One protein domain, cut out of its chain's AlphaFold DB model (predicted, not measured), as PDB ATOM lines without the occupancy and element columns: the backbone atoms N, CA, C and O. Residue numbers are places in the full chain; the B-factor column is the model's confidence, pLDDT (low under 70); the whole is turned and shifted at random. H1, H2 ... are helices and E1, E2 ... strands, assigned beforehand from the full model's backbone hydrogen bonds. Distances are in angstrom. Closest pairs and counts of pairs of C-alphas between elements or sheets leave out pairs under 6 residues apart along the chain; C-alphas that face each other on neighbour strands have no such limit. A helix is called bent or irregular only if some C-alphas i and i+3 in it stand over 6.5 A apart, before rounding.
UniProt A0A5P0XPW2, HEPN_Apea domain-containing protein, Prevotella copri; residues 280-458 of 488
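This is residues 280 to 458 of the 488 residues of the protein "HEPN_Apea domain-containing protein" of Prevotella copri (UniProt A0A5P0XPW2). The long helix H2 runs through the core, with H1 and H5 beside it and the helical hairpin H3 and H4 crossing it. The hairpin E3 and E4 packs on H4 through E3, while the hairpin E1 and E2 makes an arm whose tip, residues 296 to 301, sticks out. The 179 printed residues include five named helices and four named strands, in the order H1 E1 E2 H2 H3 H4 E3 E4 H5; the class is mixed and both two-stranded sheets are antiparallel. The whole is compact, radius of gyration of the C-alphas 18.2 A, spanning 57 by 43 by 31 A.

Start at H1, residues 280 to 287, which touches residues 315 to 323 alone of H2, residues 312 to 334, closest at C-alphas 282 and 319, 4.1 A. In the hairpin E1, residues 292 to 297, and E2, residues 300 to 305, find N 295 and O 302 2.8 A apart. H3, residues 350 to 361, and H4, residues 364 to 383, run opposite ways at a shallow tilt of 30 degrees. H2, the hub, touches H4 at a steep tilt of 63 degrees, closest at C-alphas 321 and 377, 5.9 A. In the hairpin E3, residues 413 to 417, and E4, residues 420 to 424, N 415 and O 422 are 2.9 A apart; C-alphas 369 of H4 and 417 of E3 are closest, 6.1 A. H5, residues 426 to 446, touches H2 at a shallow tilt of 18 degrees, the same way, closest at C-alphas 320 and 426, 6.1 A. Every O i to N i+4 pair is within hydrogen-bond range in H1, H4 and H5; H2 has 16 of 19, H3 7 of 8.

Find C-alpha 280 at (10.641, 52.124, 120.958), where H1 begins. H2 spans 34.0 A and is irregular, C-alphas 330 and 333 being 7.4 A apart; H4 spans 28.8 A. H5 spans 29.2 A to C-alpha 446 at (-6.107, 55.635, 136.107).

The printed part has no cut; C-alphas 299 and 342 are farthest apart, 67.3 A. The links H2 to H3 and H4 to E3 are long. Look for pLDDT under 70 in 41 residues, among them 290 to 309.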
ATOM      1  N   GLN A 280      10.110  53.373 121.500       97.62
ATOM      2  CA  GLN A 280      10.641  52.124 120.958       97.62
ATOM      3  C   GLN A 280      11.581  52.371 119.769       97.62
ATOM      4  O   GLN A 280      12.682  51.823 119.732       97.62
ATOM      5  N   ASP A 281      11.183  53.224 118.824       97.12
ATOM      6  CA  ASP A 281      12.018  53.596 117.677       97.12
ATOM      7  C   ASP A 281      13.311  54.299 118.126       97.12
ATOM      8  O   ASP A 281      14.395  53.993 117.631       97.12
ATOM      9  N   GLY A 282      13.227  55.184 119.124       95.88
ATOM     10  CA  GLY A 282      14.399  55.832 119.713       95.88
ATOM     11  C   GLY A 282      15.367  54.840 120.358       95.88
ATOM     12  O   GLY A 282      16.580  54.980 120.204       95.88
ATOM     13  N   MET A 283      14.844  53.804 121.024       93.25
ATOM     14  CA  MET A 283      15.646  52.730 121.621       93.25
ATOM     15  C   MET A 283      16.308  51.830 120.571       93.25
ATOM     16  O   MET A 283      17.454  51.439 120.771       93.25
ATOM     17  N   LYS A 284      15.646  51.556 119.437       92.44
ATOM     18  CA  LYS A 284      16.251  50.829 118.300       92.44
ATOM     19  C   LYS A 284      17.434  51.589 117.702       92.44
ATOM     20  O   LYS A 284      18.462  50.994 117.382       92.44
ATOM     21  N   GLU A 285      17.315  52.910 117.567       90.62
ATOM     22  CA  GLU A 285      18.443  53.745 117.137       90.62
ATOM     23  C   GLU A 285      19.553  53.784 118.196       90.62
ATOM     24  O   GLU A 285      20.732  53.705 117.843       90.62
ATOM     25  N   GLN A 286      19.185  53.856 119.482       86.56
ATOM     26  CA  GLN A 286      20.125  53.843 120.606       86.56
ATOM     27  C   GLN A 286      20.952  52.554 120.663       86.56
ATOM     28  O   GLN A 286      22.172  52.630 120.788       86.56
ATOM     29  N   GLU A 287      20.333  51.383 120.500       80.69
ATOM     30  CA  GLU A 287      21.009  50.075 120.524       80.69
ATOM     31  C   GLU A 287      22.197  50.005 119.553       80.69
ATOM     32  O   GLU A 287      23.212  49.379 119.833       80.69
ATOM     33  N   ALA A 288      22.144  50.735 118.438       73.94
ATOM     34  CA  ALA A 288      23.237  50.751 117.477       73.94
ATOM     35  C   ALA A 288      24.526  51.435 117.966       73.94
ATOM     36  O   ALA A 288      25.566  51.264 117.322       73.94
ATOM     37  N   PHE A 289      24.466  52.253 119.022       71.88
ATOM     38  CA  PHE A 289      25.618  52.984 119.558       71.88
ATOM     39  C   PHE A 289      25.804  52.885 121.077       71.88
ATOM     40  O   PHE A 289      26.817  53.377 121.574       71.88
ATOM     41  N   ASP A 290      24.874  52.249 121.789       64.81
ATOM     42  CA  ASP A 290      24.861  52.090 123.249       64.81
ATOM     43  C   ASP A 290      25.487  50.760 123.720       64.81
ATOM     44  O   ASP A 290      25.302  50.342 124.858       64.81
ATOM     45  N   ASP A 291      26.280  50.112 122.856       56.56
ATOM     46  CA  ASP A 291      27.114  48.931 123.155       56.56
ATOM     47  C   ASP A 291      28.311  49.288 124.074       56.56
ATOM     48  O   ASP A 291      29.438  48.836 123.852       56.56
ATOM     49  N   ALA A 292      28.112  50.172 125.056       53.72
ATOM     50  CA  ALA A 292      29.090  50.473 126.091       53.72
ATOM     51  C   ALA A 292      28.845  49.539 127.282       53.72
ATOM     52  O   ALA A 292      27.884  49.702 128.028       53.72
ATOM     53  N   VAL A 293      29.709  48.544 127.456       51.59
ATOM     54  CA  VAL A 293      29.691  47.639 128.607       51.59
ATOM     55  C   VAL A 293      30.703  48.145 129.618       51.59
ATOM     56  O   VAL A 293      31.889  48.232 129.302       51.59
ATOM     57  N   SER A 294      30.254  48.469 130.827       45.31
ATOM     58  CA  SER A 294      31.137  48.763 131.954       45.31
ATOM     59  C   SER A 294      31.076  47.644 132.990       45.31
ATOM     60  O   SER A 294      29.997  47.330 133.484       45.31
ATOM     61  N   ILE A 295      32.221  47.060 133.336       49.62
ATOM     62  CA  ILE A 295      32.355  46.107 134.441       49.62
ATOM     63  C   ILE A 295      33.083  46.811 135.576       49.62
ATOM     64  O   ILE A 295      34.265  47.129 135.447       49.62
ATOM     65  N   SER A 296      32.386  47.017 136.688       42.19
ATOM     66  CA  SER A 296      32.956  47.570 137.914       42.19
ATOM     67  C   SER A 296      33.315  46.434 138.871       42.19
ATOM     68  O   SER A 296      32.457  45.717 139.374       42.19
ATOM     69  N   LEU A 297      34.607  46.252 139.106       52.25
ATOM     70  CA  LEU A 297      35.178  45.456 140.186       52.25
ATOM     71  C   LEU A 297      35.419  46.363 141.408       52.25
ATOM     72  O   LEU A 297      35.562  47.574 141.239       52.25
ATOM     73  N   PRO A 298      35.573  45.812 142.630       49.53
ATOM     74  CA  PRO A 298      35.766  46.602 143.855       49.53
ATOM     75  C   PRO A 298      36.908  47.630 143.816       49.53
ATOM     76  O   PRO A 298      36.956  48.531 144.645       49.53
ATOM     77  N   THR A 299      37.856  47.471 142.891       54.16
ATOM     78  CA  THR A 299      39.027  48.339 142.740       54.16
ATOM     79  C   THR A 299      39.187  48.937 141.341       54.16
ATOM     80  O   THR A 299      40.095  49.737 141.152       54.16
ATOM     81  N   HIS A 300      38.369  48.548 140.354       45.44
ATOM     82  CA  HIS A 300      38.590  48.911 138.946       45.44
ATOM     83  C   HIS A 300      37.281  48.964 138.165       45.44
ATOM     84  O   HIS A 300      36.417  48.128 138.385       45.44
ATOM     85  N   THR A 301      37.171  49.854 137.180       41.19
ATOM     86  CA  THR A 301      36.062  49.839 136.213       41.19
ATOM     87  C   THR A 301      36.606  49.683 134.799       41.19
ATOM     88  O   THR A 301      37.446  50.465 134.363       41.19
ATOM     89  N   TYR A 302      36.125  48.683 134.067       48.88
ATOM     90  CA  TYR A 302      36.483  48.428 132.675       48.88
ATOM     91  C   TYR A 302      35.333  48.828 131.768       48.88
ATOM     92  O   TYR A 302      34.274  48.223 131.850       48.88
ATOM     93  N   GLY A 303      35.542  49.802 130.884       50.34
ATOM     94  CA  GLY A 303      34.588  50.166 129.837       50.34
ATOM     95  C   GLY A 303      35.014  49.614 128.478       50.34
ATOM     96  O   GLY A 303      36.089  49.947 127.982       50.34
ATOM     97  N   ALA A 304      34.173  48.809 127.842       52.50
ATOM     98  CA  ALA A 304      34.305  48.420 126.446       52.50
ATOM     99  C   ALA A 304      33.198  49.101 125.643       52.50
ATOM    100  O   ALA A 304      32.039  49.047 126.028       52.50
ATOM    101  N   MET A 305      33.539  49.724 124.517       56.94
ATOM    102  CA  MET A 305      32.545  50.266 123.593       56.94
ATOM    103  C   MET A 305      32.862  49.887 122.158       56.94
ATOM    104  O   MET A 305      34.024  49.733 121.766       56.94
ATOM    105  N   ARG A 306      31.817  49.770 121.344       59.06
ATOM    106  CA  ARG A 306      31.970  49.484 119.922       59.06
ATOM    107  C   ARG A 306      32.748  50.604 119.223       59.06
ATOM    108  O   ARG A 306      32.303  51.743 119.138       59.06
ATOM    109  N   LYS A 307      33.918  50.249 118.678       56.19
ATOM    110  CA  LYS A 307      34.898  51.195 118.112       56.19
ATOM    111  C   LYS A 307      34.353  52.059 116.971       56.19
ATOM    112  O   LYS A 307      34.817  53.178 116.784       56.19
ATOM    113  N   GLN A 308      33.424  51.536 116.171       60.66
ATOM    114  CA  GLN A 308      32.862  52.252 115.029       60.66
ATOM    115  C   GLN A 308      31.391  51.920 114.838       60.66
ATOM    116  O   GLN A 308      31.017  50.760 114.663       60.66
ATOM    117  N   VAL A 309      30.588  52.974 114.788       65.38
ATOM    118  CA  VAL A 309      29.202  52.930 114.344       65.38
ATOM    119  C   VAL A 309      29.139  53.825 113.116       65.38
ATOM    120  O   VAL A 309      29.410  55.017 113.198       65.38
ATOM    121  N   LYS A 310      28.862  53.233 111.954       70.69
ATOM    122  CA  LYS A 310      28.610  53.996 110.728       70.69
ATOM    123  C   LYS A 310      27.378  54.879 110.950       70.69
ATOM    124  O   LYS A 310      26.361  54.351 111.405       70.69
ATOM    125  N   ASN A 311      27.455  56.154 110.565       79.12
ATOM    126  CA  ASN A 311      26.366  57.124 110.689       79.12
ATOM    127  C   ASN A 311      25.948  57.347 112.157       79.12
ATOM    128  O   ASN A 311      24.757  57.393 112.480       79.12
ATOM    129  N   LYS A 312      26.917  57.381 113.083       79.19
ATOM    130  CA  LYS A 312      26.633  57.498 114.523       79.19
ATOM    131  C   LYS A 312      25.899  58.805 114.810       79.19
ATOM    132  O   LYS A 312      24.961  58.818 115.602       79.19
ATOM    133  N   GLN A 313      26.311  59.883 114.148       82.50
ATOM    134  CA  GLN A 313      25.705  61.204 114.261       82.50
ATOM    135  C   GLN A 313      24.207  61.193 113.904       82.50
ATOM    136  O   GLN A 313      23.389  61.730 114.656       82.50
ATOM    137  N   GLU A 314      23.837  60.555 112.788       86.62
ATOM    138  CA  GLU A 314      22.446  60.427 112.351       86.62
ATOM    139  C   GLU A 314      21.631  59.607 113.342       86.62
ATOM    140  O   GLU A 314      20.595  60.089 113.794       86.62
ATOM    141  N   LYS A 315      22.123  58.428 113.744       86.88
ATOM    142  CA  LYS A 315      21.418  57.563 114.703       86.88
ATOM    143  C   LYS A 315      21.200  58.246 116.046       86.88
ATOM    144  O   LYS A 315      20.103  58.211 116.593       86.88
ATOM    145  N   TYR A 316      22.220  58.935 116.556       86.88
ATOM    146  CA  TYR A 316      22.118  59.686 117.806       86.88
ATOM    147  C   TYR A 316      21.112  60.836 117.694       86.88
ATOM    148  O   TYR A 316      20.298  61.051 118.592       86.88
ATOM    149  N   THR A 317      21.127  61.551 116.564       89.19
ATOM    150  CA  THR A 317      20.138  62.598 116.284       89.19
ATOM    151  C   THR A 317      18.734  62.001 116.241       89.19
ATOM    152  O   THR A 317      17.859  62.481 116.958       89.19
ATOM    153  N   HIS A 318      18.510  60.941 115.457       91.44
ATOM    154  CA  HIS A 318      17.214  60.266 115.311       91.44
ATOM    155  C   HIS A 318      16.690  59.756 116.650       91.44
ATOM    156  O   HIS A 318      15.541  60.036 116.982       91.44
ATOM    157  N   CYS A 319      17.541  59.124 117.454       91.94
ATOM    158  CA  CYS A 319      17.241  58.692 118.816       91.94
ATOM    159  C   CYS A 319      16.653  59.835 119.669       91.94
ATOM    160  O   CYS A 319      15.537  59.726 120.181       91.94
ATOM    161  N   ILE A 320      17.328  60.991 119.725       91.50
ATOM    162  CA  ILE A 320      16.820  62.168 120.449       91.50
ATOM    163  C   ILE A 320      15.520  62.691 119.826       91.50
ATOM    164  O   ILE A 320      14.595  63.070 120.546       91.50
ATOM    165  N   MET A 321      15.417  62.718 118.491       93.81
ATOM    166  CA  MET A 321      14.198  63.174 117.811       93.81
ATOM    167  C   MET A 321      12.998  62.317 118.191       93.81
ATOM    168  O   MET A 321      11.904  62.853 118.375       93.81
ATOM    169  N   HIS A 322      13.203  61.009 118.299       96.62
ATOM    170  CA  HIS A 322      12.194  60.043 118.682       96.62
ATOM    171  C   HIS A 322      11.717  60.287 120.118       96.62
ATOM    172  O   HIS A 322      10.522  60.505 120.312       96.62
ATOM    173  N   TYR A 323      12.611  60.422 121.101       96.19
ATOM    174  CA  TYR A 323      12.203  60.714 122.486       96.19
ATOM    175  C   TYR A 323      11.469  62.051 122.642       96.19
ATOM    176  O   TYR A 323      10.422  62.125 123.283       96.19
ATOM    177  N   LEU A 324      11.934  63.106 121.969       94.56
ATOM    178  CA  LEU A 324      11.225  64.390 121.970       94.56
ATOM    179  C   LEU A 324       9.857  64.300 121.270       94.56
ATOM    180  O   LEU A 324       8.902  64.951 121.696       94.56
ATOM    181  N   SER A 325       9.749  63.492 120.209       95.31
ATOM    182  CA  SER A 325       8.474  63.240 119.523       95.31
ATOM    183  C   SER A 325       7.518  62.425 120.391       95.31
ATOM    184  O   SER A 325       6.315  62.638 120.310       95.31
ATOM    185  N   ALA A 326       8.025  61.543 121.257       97.25
ATOM    186  CA  ALA A 326       7.198  60.789 122.191       97.25
ATOM    187  C   ALA A 326       6.430  61.723 123.141       97.25
ATOM    188  O   ALA A 326       5.205  61.633 123.232       97.25
ATOM    189  N   ILE A 327       7.127  62.692 123.750       95.44
ATOM    190  CA  ILE A 327       6.509  63.730 124.591       95.44
ATOM    191  C   ILE A 327       5.573  64.624 123.775       95.44
ATOM    192  O   ILE A 327       4.460  64.926 124.210       95.44
ATOM    193  N   GLU A 328       5.987  65.058 122.580       92.94
ATOM    194  CA  GLU A 328       5.144  65.887 121.712       92.94
ATOM    195  C   GLU A 328       3.808  65.203 121.390       92.94
ATOM    196  O   GLU A 328       2.766  65.864 121.445       92.94
ATOM    197  N   THR A 329       3.851  63.911 121.061       94.50
ATOM    198  CA  THR A 329       2.693  63.110 120.667       94.50
ATOM    199  C   THR A 329       1.806  62.797 121.869       94.50
ATOM    200  O   THR A 329       0.614  63.080 121.808       94.50
ATOM    201  N   ALA A 330       2.359  62.311 122.984       93.69
ATOM    202  CA  ALA A 330       1.567  61.994 124.176       93.69
ATOM    203  C   ALA A 330       0.906  63.241 124.796       93.69
ATOM    204  O   ALA A 330      -0.251  63.197 125.204       93.69
ATOM    205  N   SER A 331       1.597  64.387 124.776       90.56
ATOM    206  CA  SER A 331       1.063  65.660 125.283       90.56
ATOM    207  C   SER A 331       0.019  66.316 124.375       90.56
ATOM    208  O   SER A 331      -0.462  67.399 124.700       90.56
ATOM    209  N   PHE A 332      -0.334  65.723 123.226       87.50
ATOM    210  CA  PHE A 332      -1.216  66.358 122.240       87.50
ATOM    211  C   PHE A 332      -2.549  66.833 122.845       87.50
ATOM    212  O   PHE A 332      -2.954  67.971 122.588       87.50
ATOM    213  N   GLU A 333      -3.154  66.022 123.718       78.19
ATOM    214  CA  GLU A 333      -4.425  66.327 124.392       78.19
ATOM    215  C   GLU A 333      -4.337  67.457 125.428       78.19
ATOM    216  O   GLU A 333      -5.354  68.050 125.779       78.19
ATOM    217  N   GLU A 334      -3.140  67.803 125.911       72.88
ATOM    218  CA  GLU A 334      -2.962  68.842 126.936       72.88
ATOM    219  C   GLU A 334      -2.882  70.268 126.354       72.88
ATOM    220  O   GLU A 334      -2.815  71.256 127.088       72.88
ATOM    221  N   GLY A 335      -2.882  70.414 125.026       62.06
ATOM    222  CA  GLY A 335      -2.731  71.709 124.365       62.06
ATOM    223  C   GLY A 335      -4.011  72.553 124.340       62.06
ATOM    224  O   GLY A 335      -5.015  72.164 123.745       62.06
ATOM    225  N   SER A 336      -3.947  73.789 124.849       58.25
ATOM    226  CA  SER A 336      -4.909  74.824 124.450       58.25
ATOM    227  C   SER A 336      -4.604  75.278 123.017       58.25
ATOM    228  O   SER A 336      -3.520  75.775 122.702       58.25
ATOM    229  N   HIS A 337      -5.556  75.065 122.111       63.12
ATOM    230  CA  HIS A 337      -5.396  75.379 120.695       63.12
ATOM    231  C   HIS A 337      -5.776  76.846 120.455       63.12
ATOM    232  O   HIS A 337      -6.895  77.154 120.048       63.12
ATOM    233  N   GLU A 338      -4.859  77.781 120.729       64.88
ATOM    234  CA  GLU A 338      -5.043  79.168 120.286       64.88
ATOM    235  C   GLU A 338      -5.094  79.193 118.757       64.88
ATOM    236  O   GLU A 338      -4.170  78.737 118.091       64.88
ATOM    237  N   VAL A 339      -6.150  79.751 118.176       72.44
ATOM    238  CA  VAL A 339      -6.274  79.899 116.724       72.44
ATOM    239  C   VAL A 339      -5.887  81.323 116.328       72.44
ATOM    240  O   VAL A 339      -6.225  82.298 117.000       72.44
ATOM    241  N   CYS A 340      -5.141  81.475 115.239       69.12
ATOM    242  CA  CYS A 340      -4.830  82.773 114.668       69.12
ATOM    243  C   CYS A 340      -6.122  83.464 114.222       69.12
ATOM    244  O   CYS A 340      -6.770  83.019 113.278       69.12
ATOM    245  N   ALA A 341      -6.449  84.594 114.850       73.62
ATOM    246  CA  ALA A 341      -7.647  85.371 114.535       73.62
ATOM    247  C   ALA A 341      -7.714  85.858 113.071       73.62
ATOM    248  O   ALA A 341      -8.798  86.150 112.582       73.62
ATOM    249  N   ALA A 342      -6.576  85.940 112.368       77.00
ATOM    250  CA  ALA A 342      -6.509  86.421 110.987       77.00
ATOM    251  C   ALA A 342      -6.658  85.313 109.928       77.00
ATOM    252  O   ALA A 342      -7.246  85.557 108.880       77.00
ATOM    253  N   CYS A 343      -6.106  84.118 110.166       76.94
ATOM    254  CA  CYS A 343      -6.062  83.053 109.153       76.94
ATOM    255  C   CYS A 343      -6.692  81.726 109.587       76.94
ATOM    256  O   CYS A 343      -6.721  80.794 108.793       76.94
ATOM    257  N   GLY A 344      -7.172  81.608 110.827       64.38
ATOM    258  CA  GLY A 344      -7.780  80.371 111.318       64.38
ATOM    259  C   GLY A 344      -6.789  79.230 111.582       64.38
ATOM    260  O   GLY A 344      -7.212  78.143 111.963       64.38
ATOM    261  N   ASN A 345      -5.478  79.449 111.415       59.72
ATOM    262  CA  ASN A 345      -4.464  78.433 111.705       59.72
ATOM    263  C   ASN A 345      -4.208  78.321 113.209       59.72
ATOM    264  O   ASN A 345      -4.062  79.334 113.891       59.72
ATOM    265  N   VAL A 346      -4.074  77.098 113.717       61.44
ATOM    266  CA  VAL A 346      -3.676  76.839 115.106       61.44
ATOM    267  C   VAL A 346      -2.265  77.396 115.358       61.44
ATOM    268  O   VAL A 346      -1.313  77.079 114.646       61.44
ATOM    269  N   LYS A 347      -2.117  78.240 116.383       63.47
ATOM    270  CA  LYS A 347      -0.834  78.695 116.927       63.47
ATOM    271  C   LYS A 347      -0.252  77.586 117.794       63.47
ATOM    272  O   LYS A 347      -0.470  77.523 119.000       63.47
ATOM    273  N   TYR A 348       0.515  76.711 117.167       61.12
ATOM    274  CA  TYR A 348       1.215  75.641 117.859       61.12
ATOM    275  C   TYR A 348       2.346  76.196 118.739       61.12
ATOM    276  O   TYR A 348       3.416  76.548 118.250       61.12
ATOM    277  N   LYS A 349       2.133  76.249 120.059       75.75
ATOM    278  CA  LYS A 349       3.197  76.478 121.056       75.75
ATOM    279  C   LYS A 349       3.799  75.139 121.512       75.75
ATOM    280  O   LYS A 349       3.908  74.893 122.709       75.75
ATOM    281  N   ILE A 350       4.175  74.260 120.574       82.44
ATOM    282  CA  ILE A 350       4.588  72.875 120.895       82.44
ATOM    283  C   ILE A 350       5.765  72.850 121.872       82.44
ATOM    284  O   ILE A 350       5.711  72.140 122.865       82.44
ATOM    285  N   ALA A 351       6.779  73.695 121.667       85.94
ATOM    286  CA  ALA A 351       7.914  73.779 122.587       85.94
ATOM    287  C   ALA A 351       7.510  74.188 124.020       85.94
ATOM    288  O   ALA A 351       8.170  73.793 124.974       85.94
ATOM    289  N   ALA A 352       6.444  74.983 124.185       87.25
ATOM    290  CA  ALA A 352       5.909  75.311 125.509       87.25
ATOM    291  C   ALA A 352       5.138  74.127 126.098       87.25
ATOM    292  O   ALA A 352       5.358  73.788 127.247       87.25
ATOM    293  N   ARG A 353       4.331  73.433 125.287       89.38
ATOM    294  CA  ARG A 353       3.623  72.219 125.713       89.38
ATOM    295  C   ARG A 353       4.583  71.125 126.185       89.38
ATOM    296  O   ARG A 353       4.375  70.561 127.247       89.38
ATOM    297  N   VAL A 354       5.657  70.878 125.436       91.38
ATOM    298  CA  VAL A 354       6.722  69.937 125.823       91.38
ATOM    299  C   VAL A 354       7.373  70.366 127.140       91.38
ATOM    300  O   VAL A 354       7.575  69.534 128.018       91.38
ATOM    301  N   LYS A 355       7.658  71.666 127.303       92.81
ATOM    302  CA  LYS A 355       8.195  72.218 128.553       92.81
ATOM    303  C   LYS A 355       7.260  71.935 129.731       92.81
ATOM    304  O   LYS A 355       7.703  71.385 130.730       92.81
ATOM    305  N   ASP A 356       5.991  72.310 129.595       92.75
ATOM    306  CA  ASP A 356       4.995  72.239 130.664       92.75
ATOM    307  C   ASP A 356       4.689  70.781 131.046       92.75
ATOM    308  O   ASP A 356       4.593  70.472 132.232       92.75
ATOM    309  N   PHE A 357       4.640  69.877 130.062       93.88
ATOM    310  CA  PHE A 357       4.471  68.437 130.276       93.88
ATOM    311  C   PHE A 357       5.601  67.849 131.128       93.88
ATOM    312  O   PHE A 357       5.355  67.180 132.125       93.88
ATOM    313  N   VAL A 358       6.855  68.145 130.776       94.69
ATOM    314  CA  VAL A 358       8.020  67.661 131.531       94.69
ATOM    315  C   VAL A 358       8.098  68.327 132.906       94.69
ATOM    316  O   VAL A 358       8.421  67.672 133.891       94.69
ATOM    317  N   THR A 359       7.757  69.615 133.014       93.25
ATOM    318  CA  THR A 359       7.702  70.321 134.304       93.25
ATOM    319  C   THR A 359       6.695  69.709 135.270       93.25
ATOM    320  O   THR A 359       6.957  69.703 136.468       93.25
ATOM    321  N   ARG A 360       5.568  69.196 134.769       94.06
ATOM    322  CA  ARG A 360       4.526  68.575 135.593       94.06
ATOM    323  C   ARG A 360       5.015  67.326 136.325       94.06
ATOM    324  O   ARG A 360       4.688  67.173 137.494       94.06
ATOM    325  N   TYR A 361       5.749  66.456 135.633       93.94
ATOM    326  CA  TYR A 361       6.146  65.148 136.167       93.94
ATOM    327  C   TYR A 361       7.570  65.120 136.725       93.94
ATOM    328  O   TYR A 361       7.891  64.242 137.511       93.94
ATOM    329  N   LEU A 362       8.425  66.068 136.338       91.69
ATOM    330  CA  LEU A 362       9.809  66.153 136.804       91.69
ATOM    331  C   LEU A 362      10.065  67.490 137.515       91.69
ATOM    332  O   LEU A 362       9.805  67.635 138.705       91.69
ATOM    333  N   SER A 363      10.604  68.485 136.806       90.38
ATOM    334  CA  SER A 363      10.931  69.794 137.385       90.38
ATOM    335  C   SER A 363      10.914  70.910 136.339       90.38
ATOM    336  O   SER A 363      11.028  70.666 135.134       90.38
ATOM    337  N   ASP A 364      10.798  72.170 136.776       90.06
ATOM    338  CA  ASP A 364      10.851  73.327 135.863       90.06
ATOM    339  C   ASP A 364      12.199  73.422 135.131       90.06
ATOM    340  O   ASP A 364      12.242  73.804 133.960       90.06
ATOM    341  N   ASP A 365      13.295  73.013 135.772       88.56
ATOM    342  CA  ASP A 365      14.616  73.002 135.144       88.56
ATOM    343  C   ASP A 365      14.725  71.940 134.045       88.56
ATOM    344  O   ASP A 365      15.188  72.259 132.944       88.56
ATOM    345  N   LEU A 366      14.201  70.731 134.272       90.12
ATOM    346  CA  LEU A 366      14.112  69.703 133.229       90.12
ATOM    347  C   LEU A 366      13.135  70.106 132.115       90.12
ATOM    348  O   LEU A 366      13.423  69.903 130.937       90.12
ATOM    349  N   GLY A 367      12.038  70.795 132.437       90.56
ATOM    350  CA  GLY A 367      11.144  71.353 131.419       90.56
ATOM    351  C   GLY A 367      11.834  72.383 130.520       90.56
ATOM    352  O   GLY A 367      11.703  72.340 129.292       90.56
ATOM    353  N   LYS A 368      12.619  73.306 131.093       91.12
ATOM    354  CA  LYS A 368      13.429  74.262 130.311       91.12
ATOM    355  C   LYS A 368      14.477  73.554 129.456       91.12
ATOM    356  O   LYS A 368      14.706  73.981 128.323       91.12
ATOM    357  N   LEU A 369      15.081  72.485 129.974       91.38
ATOM    358  CA  LEU A 369      16.019  71.659 129.228       91.38
ATOM    359  C   LEU A 369      15.351  71.010 128.007       91.38
ATOM    360  O   LEU A 369      15.832  71.176 126.887       91.38
ATOM    361  N   PHE A 370      14.196  70.365 128.186       93.12
ATOM    362  CA  PHE A 370      13.437  69.766 127.084       93.12
ATOM    363  C   PHE A 370      12.970  70.800 126.057       93.12
ATOM    364  O   PHE A 370      12.989  70.534 124.856       93.12
ATOM    365  N   LYS A 371      12.631  72.020 126.489       92.62
ATOM    366  CA  LYS A 371      12.349  73.132 125.571       92.62
ATOM    367  C   LYS A 371      13.558  73.484 124.697       92.62
ATOM    368  O   LYS A 371      13.381  73.768 123.512       92.62
ATOM    369  N   ALA A 372      14.765  73.481 125.264       91.06
ATOM    370  CA  ALA A 372      15.997  73.733 124.518       91.06
ATOM    371  C   ALA A 372      16.321  72.576 123.554       91.06
ATOM    372  O   ALA A 372      16.586  72.820 122.378       91.06
ATOM    373  N   LEU A 373      16.192  71.324 124.007       91.19
ATOM    374  CA  LEU A 373      16.335  70.132 123.161       91.19
ATOM    375  C   LEU A 373      15.327  70.132 121.995       91.19
ATOM    376  O   LEU A 373      15.675  69.816 120.858       91.19
ATOM    377  N   TYR A 374      14.090  70.577 122.230       89.56
ATOM    378  CA  TYR A 374      13.076  70.700 121.183       89.56
ATOM    379  C   TYR A 374      13.467  71.703 120.085       89.56
ATOM    380  O   TYR A 374      13.146  71.502 118.910       89.56
ATOM    381  N   ALA A 375      14.193  72.773 120.427       86.00
ATOM    382  CA  ALA A 375      14.699  73.719 119.435       86.00
ATOM    383  C   ALA A 375      15.709  73.057 118.482       86.00
ATOM    384  O   ALA A 375      15.674  73.317 117.277       86.00
ATOM    385  N   ILE A 376      16.542  72.145 118.996       85.06
ATOM    386  CA  ILE A 376      17.451  71.331 118.179       85.06
ATOM    387  C   ILE A 376      16.653  70.430 117.233       85.06
ATOM    388  O   ILE A 376      16.943  70.396 116.036       85.06
ATOM    389  N   ARG A 377      15.594  69.774 117.725       85.19
ATOM    390  CA  ARG A 377      14.710  68.961 116.875       85.19
ATOM    391  C   ARG A 377      14.083  69.750 115.739       85.19
ATOM    392  O   ARG A 377      14.102  69.314 114.590       85.19
ATOM    393  N   SER A 378      13.542  70.920 116.058       81.69
ATOM    394  CA  SER A 378      12.966  71.823 115.062       81.69
ATOM    395  C   SER A 378      13.999  72.200 113.991       81.69
ATOM    396  O   SER A 378      13.720  72.117 112.794       81.69
ATOM    397  N   LYS A 379      15.234  72.516 114.399       85.19
ATOM    398  CA  LYS A 379      16.336  72.820 113.478       85.19
ATOM    399  C   LYS A 379      16.646  71.641 112.551       85.19
ATOM    400  O   LYS A 379      16.714  71.856 111.339       85.19
ATOM    401  N   TYR A 380      16.769  70.422 113.076       88.44
ATOM    402  CA  TYR A 380      16.988  69.221 112.262       88.44
ATOM    403  C   TYR A 380      15.875  69.025 111.226       88.44
ATOM    404  O   TYR A 380      16.158  68.937 110.033       88.44
ATOM    405  N   LEU A 381      14.608  69.057 111.648       86.38
ATOM    406  CA  LEU A 381      13.470  68.835 110.749       86.38
ATOM    407  C   LEU A 381      13.347  69.897 109.645       86.38
ATOM    408  O   LEU A 381      12.896  69.585 108.545       86.38
ATOM    409  N   HIS A 382      13.746  71.142 109.914       86.06
ATOM    410  CA  HIS A 382      13.631  72.235 108.944       86.06
ATOM    411  C   HIS A 382      14.862  72.437 108.059       86.06
ATOM    412  O   HIS A 382      14.733  72.984 106.965       86.06
ATOM    413  N   THR A 383      16.051  72.049 108.523       87.06
ATOM    414  CA  THR A 383      17.315  72.387 107.844       87.06
ATOM    415  C   THR A 383      18.212  71.186 107.560       87.06
ATOM    416  O   THR A 383      19.209  71.335 106.861       87.06
ATOM    417  N   GLY A 384      17.887  70.005 108.089       84.56
ATOM    418  CA  GLY A 384      18.727  68.808 108.005       84.56
ATOM    419  C   GLY A 384      19.976  68.854 108.892       84.56
ATOM    420  O   GLY A 384      20.804  67.951 108.818       84.56
ATOM    421  N   ILE A 385      20.136  69.887 109.727       83.69
ATOM    422  CA  ILE A 385      21.293  70.021 110.619       83.69
ATOM    423  C   ILE A 385      21.157  69.034 111.782       83.69
ATOM    424  O   ILE A 385      20.200  69.110 112.551       83.69
ATOM    425  N   LEU A 386      22.123  68.125 111.902       84.56
ATOM    426  CA  LEU A 386      22.189  67.103 112.950       84.56
ATOM    427  C   LEU A 386      22.447  67.716 114.339       84.56
ATOM    428  O   LEU A 386      22.982  68.821 114.446       84.56
ATOM    429  N   SER A 387      22.036  67.009 115.398       75.44
ATOM    430  CA  SER A 387      22.125  67.498 116.786       75.44
ATOM    431  C   SER A 387      23.495  67.302 117.423       75.44
ATOM    432  O   SER A 387      23.812  67.953 118.410       75.44
ATOM    433  N   THR A 388      24.275  66.373 116.890       74.25
ATOM    434  CA  THR A 388      25.665  66.115 117.268       74.25
ATOM    435  C   THR A 388      26.575  66.579 116.144       74.25
ATOM    436  O   THR A 388      26.103  66.978 115.078       74.25
ATOM    437  N   SER A 389      27.881  66.534 116.360       68.44
ATOM    438  CA  SER A 389      28.873  67.015 115.400       68.44
ATOM    439  C   SER A 389      29.893  65.930 115.083       68.44
ATOM    440  O   SER A 389      30.671  65.558 115.958       68.44
ATOM    441  N   GLY A 390      29.911  65.482 113.827       65.75
ATOM    442  CA  GLY A 390      30.978  64.689 113.217       65.75
ATOM    443  C   GLY A 390      31.072  63.220 113.646       65.75
ATOM    444  O   GLY A 390      31.084  62.882 114.826       65.75
ATOM    445  N   ASP A 391      31.266  62.337 112.665       69.12
ATOM    446  CA  ASP A 391      31.707  60.958 112.884       69.12
ATOM    447  C   ASP A 391      33.245  60.925 112.967       69.12
ATOM    448  O   ASP A 391      33.955  60.769 111.968       69.12
ATOM    449  N   PHE A 392      33.790  61.123 114.168       65.94
ATOM    450  CA  PHE A 392      35.239  61.088 114.377       65.94
ATOM    451  C   PHE A 392      35.746  59.667 114.621       65.94
ATOM    452  O   PHE A 392      35.248  58.956 115.488       65.94
ATOM    453  N   LEU A 393      36.824  59.290 113.923       63.09
ATOM    454  CA  LEU A 393      37.551  58.042 114.193       63.09
ATOM    455  C   LEU A 393      38.143  58.024 115.612       63.09
ATOM    456  O   LEU A 393      38.160  56.991 116.268       63.09
ATOM    457  N   ASN A 394      38.649  59.179 116.052       64.62
ATOM    458  CA  ASN A 394      39.171  59.428 117.388       64.62
ATOM    459  C   ASN A 394      38.668  60.803 117.823       64.62
ATOM    460  O   ASN A 394      38.863  61.778 117.091       64.62
ATOM    461  N   VAL A 395      38.060  60.888 119.002       66.56
ATOM    462  CA  VAL A 395      37.593  62.158 119.569       66.56
ATOM    463  C   VAL A 395      38.795  63.075 119.772       66.56
ATOM    464  O   VAL A 395      39.792  62.681 120.377       66.56
ATOM    465  N   ARG A 396      38.727  64.297 119.241       72.81
ATOM    466  CA  ARG A 396      39.759  65.323 119.421       72.81
ATOM    467  C   ARG A 396      39.100  66.655 119.769       72.81
ATOM    468  O   ARG A 396      38.050  66.953 119.202       72.81
ATOM    469  N   PRO A 397      39.713  67.471 120.641       76.88
ATOM    470  CA  PRO A 397      39.202  68.795 120.971       76.88
ATOM    471  C   PRO A 397      39.484  69.759 119.812       76.88
ATOM    472  O   PRO A 397      40.465  70.502 119.819       76.88
ATOM    473  N   ILE A 398      38.658  69.695 118.772       83.88
ATOM    474  CA  ILE A 398      38.652  70.668 117.677       83.88
ATOM    475  C   ILE A 398      37.555  71.699 117.919       83.88
ATOM    476  O   ILE A 398      36.602  71.423 118.630       83.88
ATOM    477  N   LEU A 399      37.678  72.898 117.365       87.81
ATOM    478  CA  LEU A 399      36.634  73.907 117.533       87.81
ATOM    479  C   LEU A 399      35.418  73.562 116.669       87.81
ATOM    480  O   LEU A 399      35.573  73.266 115.484       87.81
ATOM    481  N   ASP A 400      34.228  73.664 117.254       84.62
ATOM    482  CA  ASP A 400      32.955  73.547 116.550       84.62
ATOM    483  C   ASP A 400      31.995  74.652 117.002       84.62
ATOM    484  O   ASP A 400      31.502  74.657 118.123       84.62
ATOM    485  N   PHE A 401      31.727  75.608 116.115       83.81
ATOM    486  CA  PHE A 401      30.816  76.725 116.374       83.81
ATOM    487  C   PHE A 401      29.332  76.340 116.255       83.81
ATOM    488  O   PHE A 401      28.460  77.173 116.502       83.81
ATOM    489  N   GLY A 402      29.034  75.115 115.816       80.44
ATOM    490  CA  GLY A 402      27.685  74.578 115.693       80.44
ATOM    491  C   GLY A 402      27.090  74.074 117.008       80.44
ATOM    492  O   GLY A 402      25.867  73.920 117.069       80.44
ATOM    493  N   THR A 403      27.918  73.850 118.035       85.31
ATOM    494  CA  THR A 403      27.518  73.349 119.361       85.31
ATOM    495  C   THR A 403      27.564  74.455 120.417       85.31
ATOM    496  O   THR A 403      28.245  75.471 120.260       85.31
ATOM    497  N   GLU A 404      26.870  74.258 121.539       88.25
ATOM    498  CA  GLU A 404      26.868  75.232 122.641       88.25
ATOM    499  C   GLU A 404      28.172  75.200 123.458       88.25
ATOM    500  O   GLU A 404      28.488  76.164 124.154       88.25
ATOM    501  N   LEU A 405      28.956  74.118 123.365       85.75
ATOM    502  CA  LEU A 405      30.280  74.017 123.992       85.75
ATOM    503  C   LEU A 405      31.391  74.726 123.209       85.75
ATOM    504  O   LEU A 405      32.465  74.957 123.767       85.75
ATOM    505  N   GLY A 406      31.187  75.017 121.921       86.25
ATOM    506  CA  GLY A 406      32.282  75.417 121.032       86.25
ATOM    507  C   GLY A 406      33.219  74.256 120.651       86.25
ATOM    508  O   GLY A 406      34.285  74.488 120.075       86.25
ATOM    509  N   LEU A 407      32.847  73.022 121.007       85.25
ATOM    510  CA  LEU A 407      33.580  71.765 120.815       85.25
ATOM    511  C   LEU A 407      32.611  70.666 120.357       85.25
ATOM    512  O   LEU A 407      31.411  70.806 120.587       85.25
ATOM    513  N   PRO A 408      33.081  69.552 119.774       83.19
ATOM    514  CA  PRO A 408      32.186  68.579 119.201       83.19
ATOM    515  C   PRO A 408      31.394  67.829 120.276       83.19
ATOM    516  O   PRO A 408      31.957  67.291 121.231       83.19
ATOM    517  N   ASP A 409      30.089  67.755 120.064       82.81
ATOM    518  CA  ASP A 409      29.138  66.953 120.817       82.81
ATOM    519  C   ASP A 409      29.275  65.486 120.381       82.81
ATOM    520  O   ASP A 409      28.789  65.088 119.318       82.81
ATOM    521  N   ASN A 410      29.981  64.681 121.184       74.50
ATOM    522  CA  ASN A 410      30.217  63.258 120.922       74.50
ATOM    523  C   ASN A 410      29.613  62.387 122.029       74.50
ATOM    524  O   ASN A 410      30.106  62.374 123.155       74.50
ATOM    525  N   SER A 411      28.588  61.608 121.678       73.12
ATOM    526  CA  SER A 411      27.790  60.798 122.614       73.12
ATOM    527  C   SER A 411      27.022  61.604 123.677       73.12
ATOM    528  O   SER A 411      26.542  61.031 124.654       73.12
ATOM    529  N   PHE A 412      26.849  62.907 123.472       81.25
ATOM    530  CA  PHE A 412      25.952  63.797 124.216       81.25
ATOM    531  C   PHE A 412      25.541  64.957 123.302       81.25
ATOM    532  O   PHE A 412      26.152  65.146 122.255       81.25
ATOM    533  N   VAL A 413      24.538  65.734 123.703       85.50
ATOM    534  CA  VAL A 413      24.171  67.015 123.081       85.50
ATOM    535  C   VAL A 413      24.334  68.135 124.100       85.50
ATOM    536  O   VAL A 413      23.966  67.986 125.269       85.50
ATOM    537  N   SER A 414      24.892  69.255 123.656       87.62
ATOM    538  CA  SER A 414      25.028  70.475 124.434       87.62
ATOM    539  C   SER A 414      23.878  71.438 124.145       87.62
ATOM    540  O   SER A 414      23.519  71.704 123.000       87.62
ATOM    541  N   VAL A 415      23.274  71.969 125.204       89.50
ATOM    542  CA  VAL A 415      22.180  72.943 125.113       89.50
ATOM    543  C   VAL A 415      22.366  74.062 126.116       89.50
ATOM    544  O   VAL A 415      22.805  73.847 127.245       89.50
ATOM    545  N   LYS A 416      21.972  75.272 125.722       89.12
ATOM    546  CA  LYS A 416      21.987  76.432 126.606       89.12
ATOM    547  C   LYS A 416      20.668  76.554 127.358       89.12
ATOM    548  O   LYS A 416      19.621  76.817 126.768       89.12
ATOM    549  N   VAL A 417      20.734  76.430 128.678       86.06
ATOM    550  CA  VAL A 417      19.593  76.548 129.592       86.06
ATOM    551  C   VAL A 417      19.931  77.601 130.643       86.06
ATOM    552  O   VAL A 417      20.925  77.489 131.353       86.06
ATOM    553  N   ASN A 418      19.120  78.659 130.730       83.38
ATOM    554  CA  ASN A 418      19.307  79.769 131.681       83.38
ATOM    555  C   ASN A 418      20.717  80.397 131.661       83.38
ATOM    556  O   ASN A 418      21.235  80.812 132.692       83.38
ATOM    557  N   GLY A 419      21.347  80.465 130.486       81.62
ATOM    558  CA  GLY A 419      22.691  81.029 130.329       81.62
ATOM    559  C   GLY A 419      23.837  80.041 130.560       81.62
ATOM    560  O   GLY A 419      24.951  80.346 130.147       81.62
ATOM    561  N   ASN A 420      23.557  78.854 131.107       84.56
ATOM    562  CA  ASN A 420      24.533  77.786 131.320       84.56
ATOM    563  C   ASN A 420      24.463  76.744 130.199       84.56
ATOM    564  O   ASN A 420      23.388  76.485 129.658       84.56
ATOM    565  N   VAL A 421      25.598  76.128 129.873       86.88
ATOM    566  CA  VAL A 421      25.655  75.006 128.926       86.88
ATOM    567  C   VAL A 421      25.490  73.702 129.699       86.88
ATOM    568  O   VAL A 421      26.269  73.415 130.606       86.88
ATOM    569  N   GLN A 422      24.472  72.922 129.348       83.31
ATOM    570  CA  GLN A 422      24.235  71.583 129.883       83.31
ATOM    571  C   GLN A 422      24.596  70.535 128.831       83.31
ATOM    572  O   GLN A 422      24.342  70.743 127.647       83.31
ATOM    573  N   LYS A 423      25.179  69.416 129.271       83.75
ATOM    574  CA  LYS A 423      25.478  68.244 128.437       83.75
ATOM    575  C   LYS A 423      24.496  67.141 128.790       83.75
ATOM    576  O   LYS A 423      24.370  66.813 129.967       83.75
ATOM    577  N   VAL A 424      23.832  66.572 127.792       84.62
ATOM    578  CA  VAL A 424      22.783  65.573 128.010       84.62
ATOM    579  C   VAL A 424      23.005  64.375 127.102       84.62
ATOM    580  O   VAL A 424      23.229  64.539 125.904       84.62
ATOM    581  N   SER A 425      22.961  63.173 127.672       85.69
ATOM    582  CA  SER A 425      23.049  61.920 126.924       85.69
ATOM    583  C   SER A 425      21.674  61.492 126.391       85.69
ATOM    584  O   SER A 425      20.634  61.869 126.931       85.69
ATOM    585  N   ALA A 426      21.659  60.659 125.350       87.06
ATOM    586  CA  ALA A 426      20.449  60.004 124.865       87.06
ATOM    587  C   ALA A 426      19.791  59.134 125.952       87.06
ATOM    588  O   ALA A 426      18.566  59.130 126.049       87.06
ATOM    589  N   LEU A 427      20.592  58.477 126.802       85.81
ATOM    590  CA  LEU A 427      20.113  57.661 127.920       85.81
ATOM    591  C   LEU A 427      19.269  58.481 128.904       85.81
ATOM    592  O   LEU A 427      18.125  58.116 129.157       85.81
ATOM    593  N   ASN A 428      19.770  59.634 129.350       87.25
ATOM    594  CA  ASN A 428      19.023  60.494 130.268       87.25
ATOM    595  C   ASN A 428      17.712  60.977 129.627       87.25
ATOM    596  O   ASN A 428      16.664  61.005 130.264       87.25
ATOM    597  N   ILE A 429      17.750  61.340 128.337       92.69
ATOM    598  CA  ILE A 429      16.549  61.775 127.610       92.69
ATOM    599  C   ILE A 429      15.529  60.633 127.535       92.69
ATOM    600  O   ILE A 429      14.342  60.897 127.724       92.69
ATOM    601  N   LYS A 430      15.970  59.389 127.294       93.88
ATOM    602  CA  LYS A 430      15.120  58.189 127.323       93.88
ATOM    603  C   LYS A 430      14.447  58.044 128.685       93.88
ATOM    604  O   LYS A 430      13.225  58.010 128.728       93.88
ATOM    605  N   GLU A 431      15.223  57.997 129.765       91.12
ATOM    606  CA  GLU A 431      14.745  57.746 131.134       91.12
ATOM    607  C   GLU A 431      13.753  58.809 131.613       91.12
ATOM    608  O   GLU A 431      12.667  58.487 132.095       91.12
ATOM    609  N   TRP A 432      14.053  60.087 131.374       95.00
ATOM    610  CA  TRP A 432      13.115  61.171 131.674       95.00
ATOM    611  C   TRP A 432      11.849  61.091 130.820       95.00
ATOM    612  O   TRP A 432      10.752  61.346 131.310       95.00
ATOM    613  N   THR A 433      11.987  60.727 129.542       97.62
ATOM    614  CA  THR A 433      10.844  60.598 128.633       97.62
ATOM    615  C   THR A 433       9.926  59.464 129.065       97.62
ATOM    616  O   THR A 433       8.719  59.672 129.180       97.62
ATOM    617  N   THR A 434      10.470  58.272 129.313       97.75
ATOM    618  CA  THR A 434       9.679  57.109 129.716       97.75
ATOM    619  C   THR A 434       9.040  57.319 131.079       97.75
ATOM    620  O   THR A 434       7.860  57.017 131.220       97.75
ATOM    621  N   PHE A 435       9.741  57.940 132.032       97.12
ATOM    622  CA  PHE A 435       9.153  58.313 133.317       97.12
ATOM    623  C   PHE A 435       7.963  59.263 133.162       97.12
ATOM    624  O   PHE A 435       6.876  58.962 133.651       97.12
ATOM    625  N   CYS A 436       8.113  60.365 132.414       97.44
ATOM    626  CA  CYS A 436       6.993  61.277 132.171       97.44
ATOM    627  C   CYS A 436       5.807  60.574 131.492       97.44
ATOM    628  O   CYS A 436       4.660  60.885 131.803       97.44
ATOM    629  N   LEU A 437       6.059  59.636 130.572       98.19
ATOM    630  CA  LEU A 437       4.995  58.858 129.936       98.19
ATOM    631  C   LEU A 437       4.303  57.908 130.919       98.19
ATOM    632  O   LEU A 437       3.074  57.839 130.880       98.19
ATOM    633  N   ARG A 438       5.053  57.229 131.801       97.88
ATOM    634  CA  ARG A 438       4.493  56.373 132.860       97.88
ATOM    635  C   ARG A 438       3.574  57.176 133.780       97.88
ATOM    636  O   ARG A 438       2.379  56.897 133.842       97.88
ATOM    637  N   CYS A 439       4.083  58.269 134.354       96.94
ATOM    638  CA  CYS A 439       3.290  59.167 135.197       96.94
ATOM    639  C   CYS A 439       2.056  59.720 134.470       96.94
ATOM    640  O   CYS A 439       0.982  59.840 135.057       96.94
ATOM    641  N   PHE A 440       2.186  60.042 133.179       97.00
ATOM    642  CA  PHE A 440       1.081  60.576 132.391       97.00
ATOM    643  C   PHE A 440      -0.090  59.605 132.277       97.00
ATOM    644  O   PHE A 440      -1.228  60.006 132.516       97.00
ATOM    645  N   TYR A 441       0.144  58.346 131.903       97.00
ATOM    646  CA  TYR A 441      -0.977  57.422 131.741       97.00
ATOM    647  C   TYR A 441      -1.521  56.947 133.096       97.00
ATOM    648  O   TYR A 441      -2.740  56.817 133.226       97.00
ATOM    649  N   HIS A 442      -0.667  56.799 134.119       97.31
ATOM    650  CA  HIS A 442      -1.094  56.576 135.507       97.31
ATOM    651  C   HIS A 442      -2.087  57.654 135.953       97.31
ATOM    652  O   HIS A 442      -3.192  57.348 136.403       97.31
ATOM    653  N   GLU A 443      -1.758  58.922 135.714       96.38
ATOM    654  CA  GLU A 443      -2.611  60.038 136.107       96.38
ATOM    655  C   GLU A 443      -3.870  60.146 135.240       96.38
ATOM    656  O   GLU A 443      -4.983  60.256 135.751       96.38
ATOM    657  N   LYS A 444      -3.720  60.163 133.912       95.19
ATOM    658  CA  LYS A 444      -4.818  60.533 133.006       95.19
ATOM    659  C   LYS A 444      -5.794  59.408 132.723       95.19
ATOM    660  O   LYS A 444      -6.945  59.694 132.398       95.19
ATOM    661  N   ILE A 445      -5.337  58.162 132.796       95.75
ATOM    662  CA  ILE A 445      -6.164  56.986 132.515       95.75
ATOM    663  C   ILE A 445      -6.659  56.377 133.825       95.75
ATOM    664  O   ILE A 445      -7.833  56.022 133.917       95.75
ATOM    665  N   TYR A 446      -5.802  56.321 134.850       97.00
ATOM    666  CA  TYR A 446      -6.107  55.635 136.107       97.00
ATOM    667  C   TYR A 446      -6.339  56.559 137.305       97.00
ATOM    668  O   TYR A 446      -6.787  56.089 138.349       97.00
ATOM    669  N   GLY A 447      -6.115  57.869 137.165       95.88
ATOM    670  CA  GLY A 447      -6.302  58.828 138.255       95.88
ATOM    671  C   GLY A 447      -5.239  58.730 139.351       95.88
ATOM    672  O   GLY A 447      -5.425  59.325 140.412       95.88
ATOM    673  N   ASN A 448      -4.147  57.996 139.114       94.69
ATOM    674  CA  ASN A 448      -3.040  57.879 140.049       94.69
ATOM    675  C   ASN A 448      -2.054  59.039 139.835       94.69
ATOM    676  O   ASN A 448      -1.339  59.094 138.838       94.69
ATOM    677  N   ALA A 449      -2.062  59.989 140.768       92.75
ATOM    678  CA  ALA A 449      -1.182  61.156 140.759       92.75
ATOM    679  C   ALA A 449       0.009  61.014 141.726       92.75
ATOM    680  O   ALA A 449       0.628  62.018 142.079       92.75
ATOM    681  N   ASP A 450       0.291  59.794 142.194       91.06
ATOM    682  CA  ASP A 450       1.481  59.495 142.981       91.06
ATOM    683  C   ASP A 450       2.678  59.264 142.052       91.06
ATOM    684  O   ASP A 450       2.762  58.270 141.327       91.06
ATOM    685  N   PHE A 451       3.600  60.224 142.065       88.69
ATOM    686  CA  PHE A 451       4.827  60.205 141.273       88.69
ATOM    687  C   PHE A 451       6.068  60.054 142.157       88.69
ATOM    688  O   PHE A 451       7.178  60.314 141.689       88.69
ATOM    689  N   GLU A 452       5.901  59.690 143.435       87.62
ATOM    690  CA  GLU A 452       7.033  59.514 144.341       87.62
ATOM    691  C   GLU A 452       7.919  58.367 143.860       87.62
ATOM    692  O   GLU A 452       7.448  57.268 143.571       87.62
ATOM    693  N   VAL A 453       9.214  58.655 143.756       83.88
ATOM    694  CA  VAL A 453      10.258  57.695 143.408       83.88
ATOM    695  C   VAL A 453      11.020  57.398 144.689       83.88
ATOM    696  O   VAL A 453      11.717  58.259 145.222       83.88
ATOM    697  N   GLU A 454      10.849  56.189 145.204       76.31
ATOM    698  CA  GLU A 454      11.582  55.710 146.372       76.31
ATOM    699  C   GLU A 454      13.033  55.383 145.982       76.31
ATOM    700  O   GLU A 454      13.277  54.719 144.972       76.31
ATOM    701  N   ASP A 455      14.002  55.795 146.807       68.00
ATOM    702  CA  ASP A 455      15.437  55.590 146.539       68.00
ATOM    703  C   ASP A 455      15.805  54.111 146.314       68.00
ATOM    704  O   ASP A 455      16.741  53.821 145.579       68.00
ATOM    705  N   SER A 456      15.065  53.165 146.905       60.56
ATOM    706  CA  SER A 456      15.290  51.722 146.727       60.56
ATOM    707  C   SER A 456      14.936  51.198 145.334       60.56
ATOM    708  O   SER A 456      15.333  50.089 144.989       60.56
ATOM    709  N   TRP A 457      14.160  51.956 144.557       55.28
ATOM    710  CA  TRP A 457      13.692  51.573 143.223       55.28
ATOM    711  C   TRP A 457      14.340  52.398 142.109       55.28
ATOM    712  O   TRP A 457      14.262  52.015 140.943       55.28
ATOM    713  N   ASN A 458      14.998  53.509 142.450       56.81
ATOM    714  CA  ASN A 458      15.746  54.327 141.503       56.81
ATOM    715  C   ASN A 458      17.197  53.835 141.409       56.81
ATOM    716  O   ASN A 458      17.818  53.571 142.434       56.81
TER     717      ASN A 458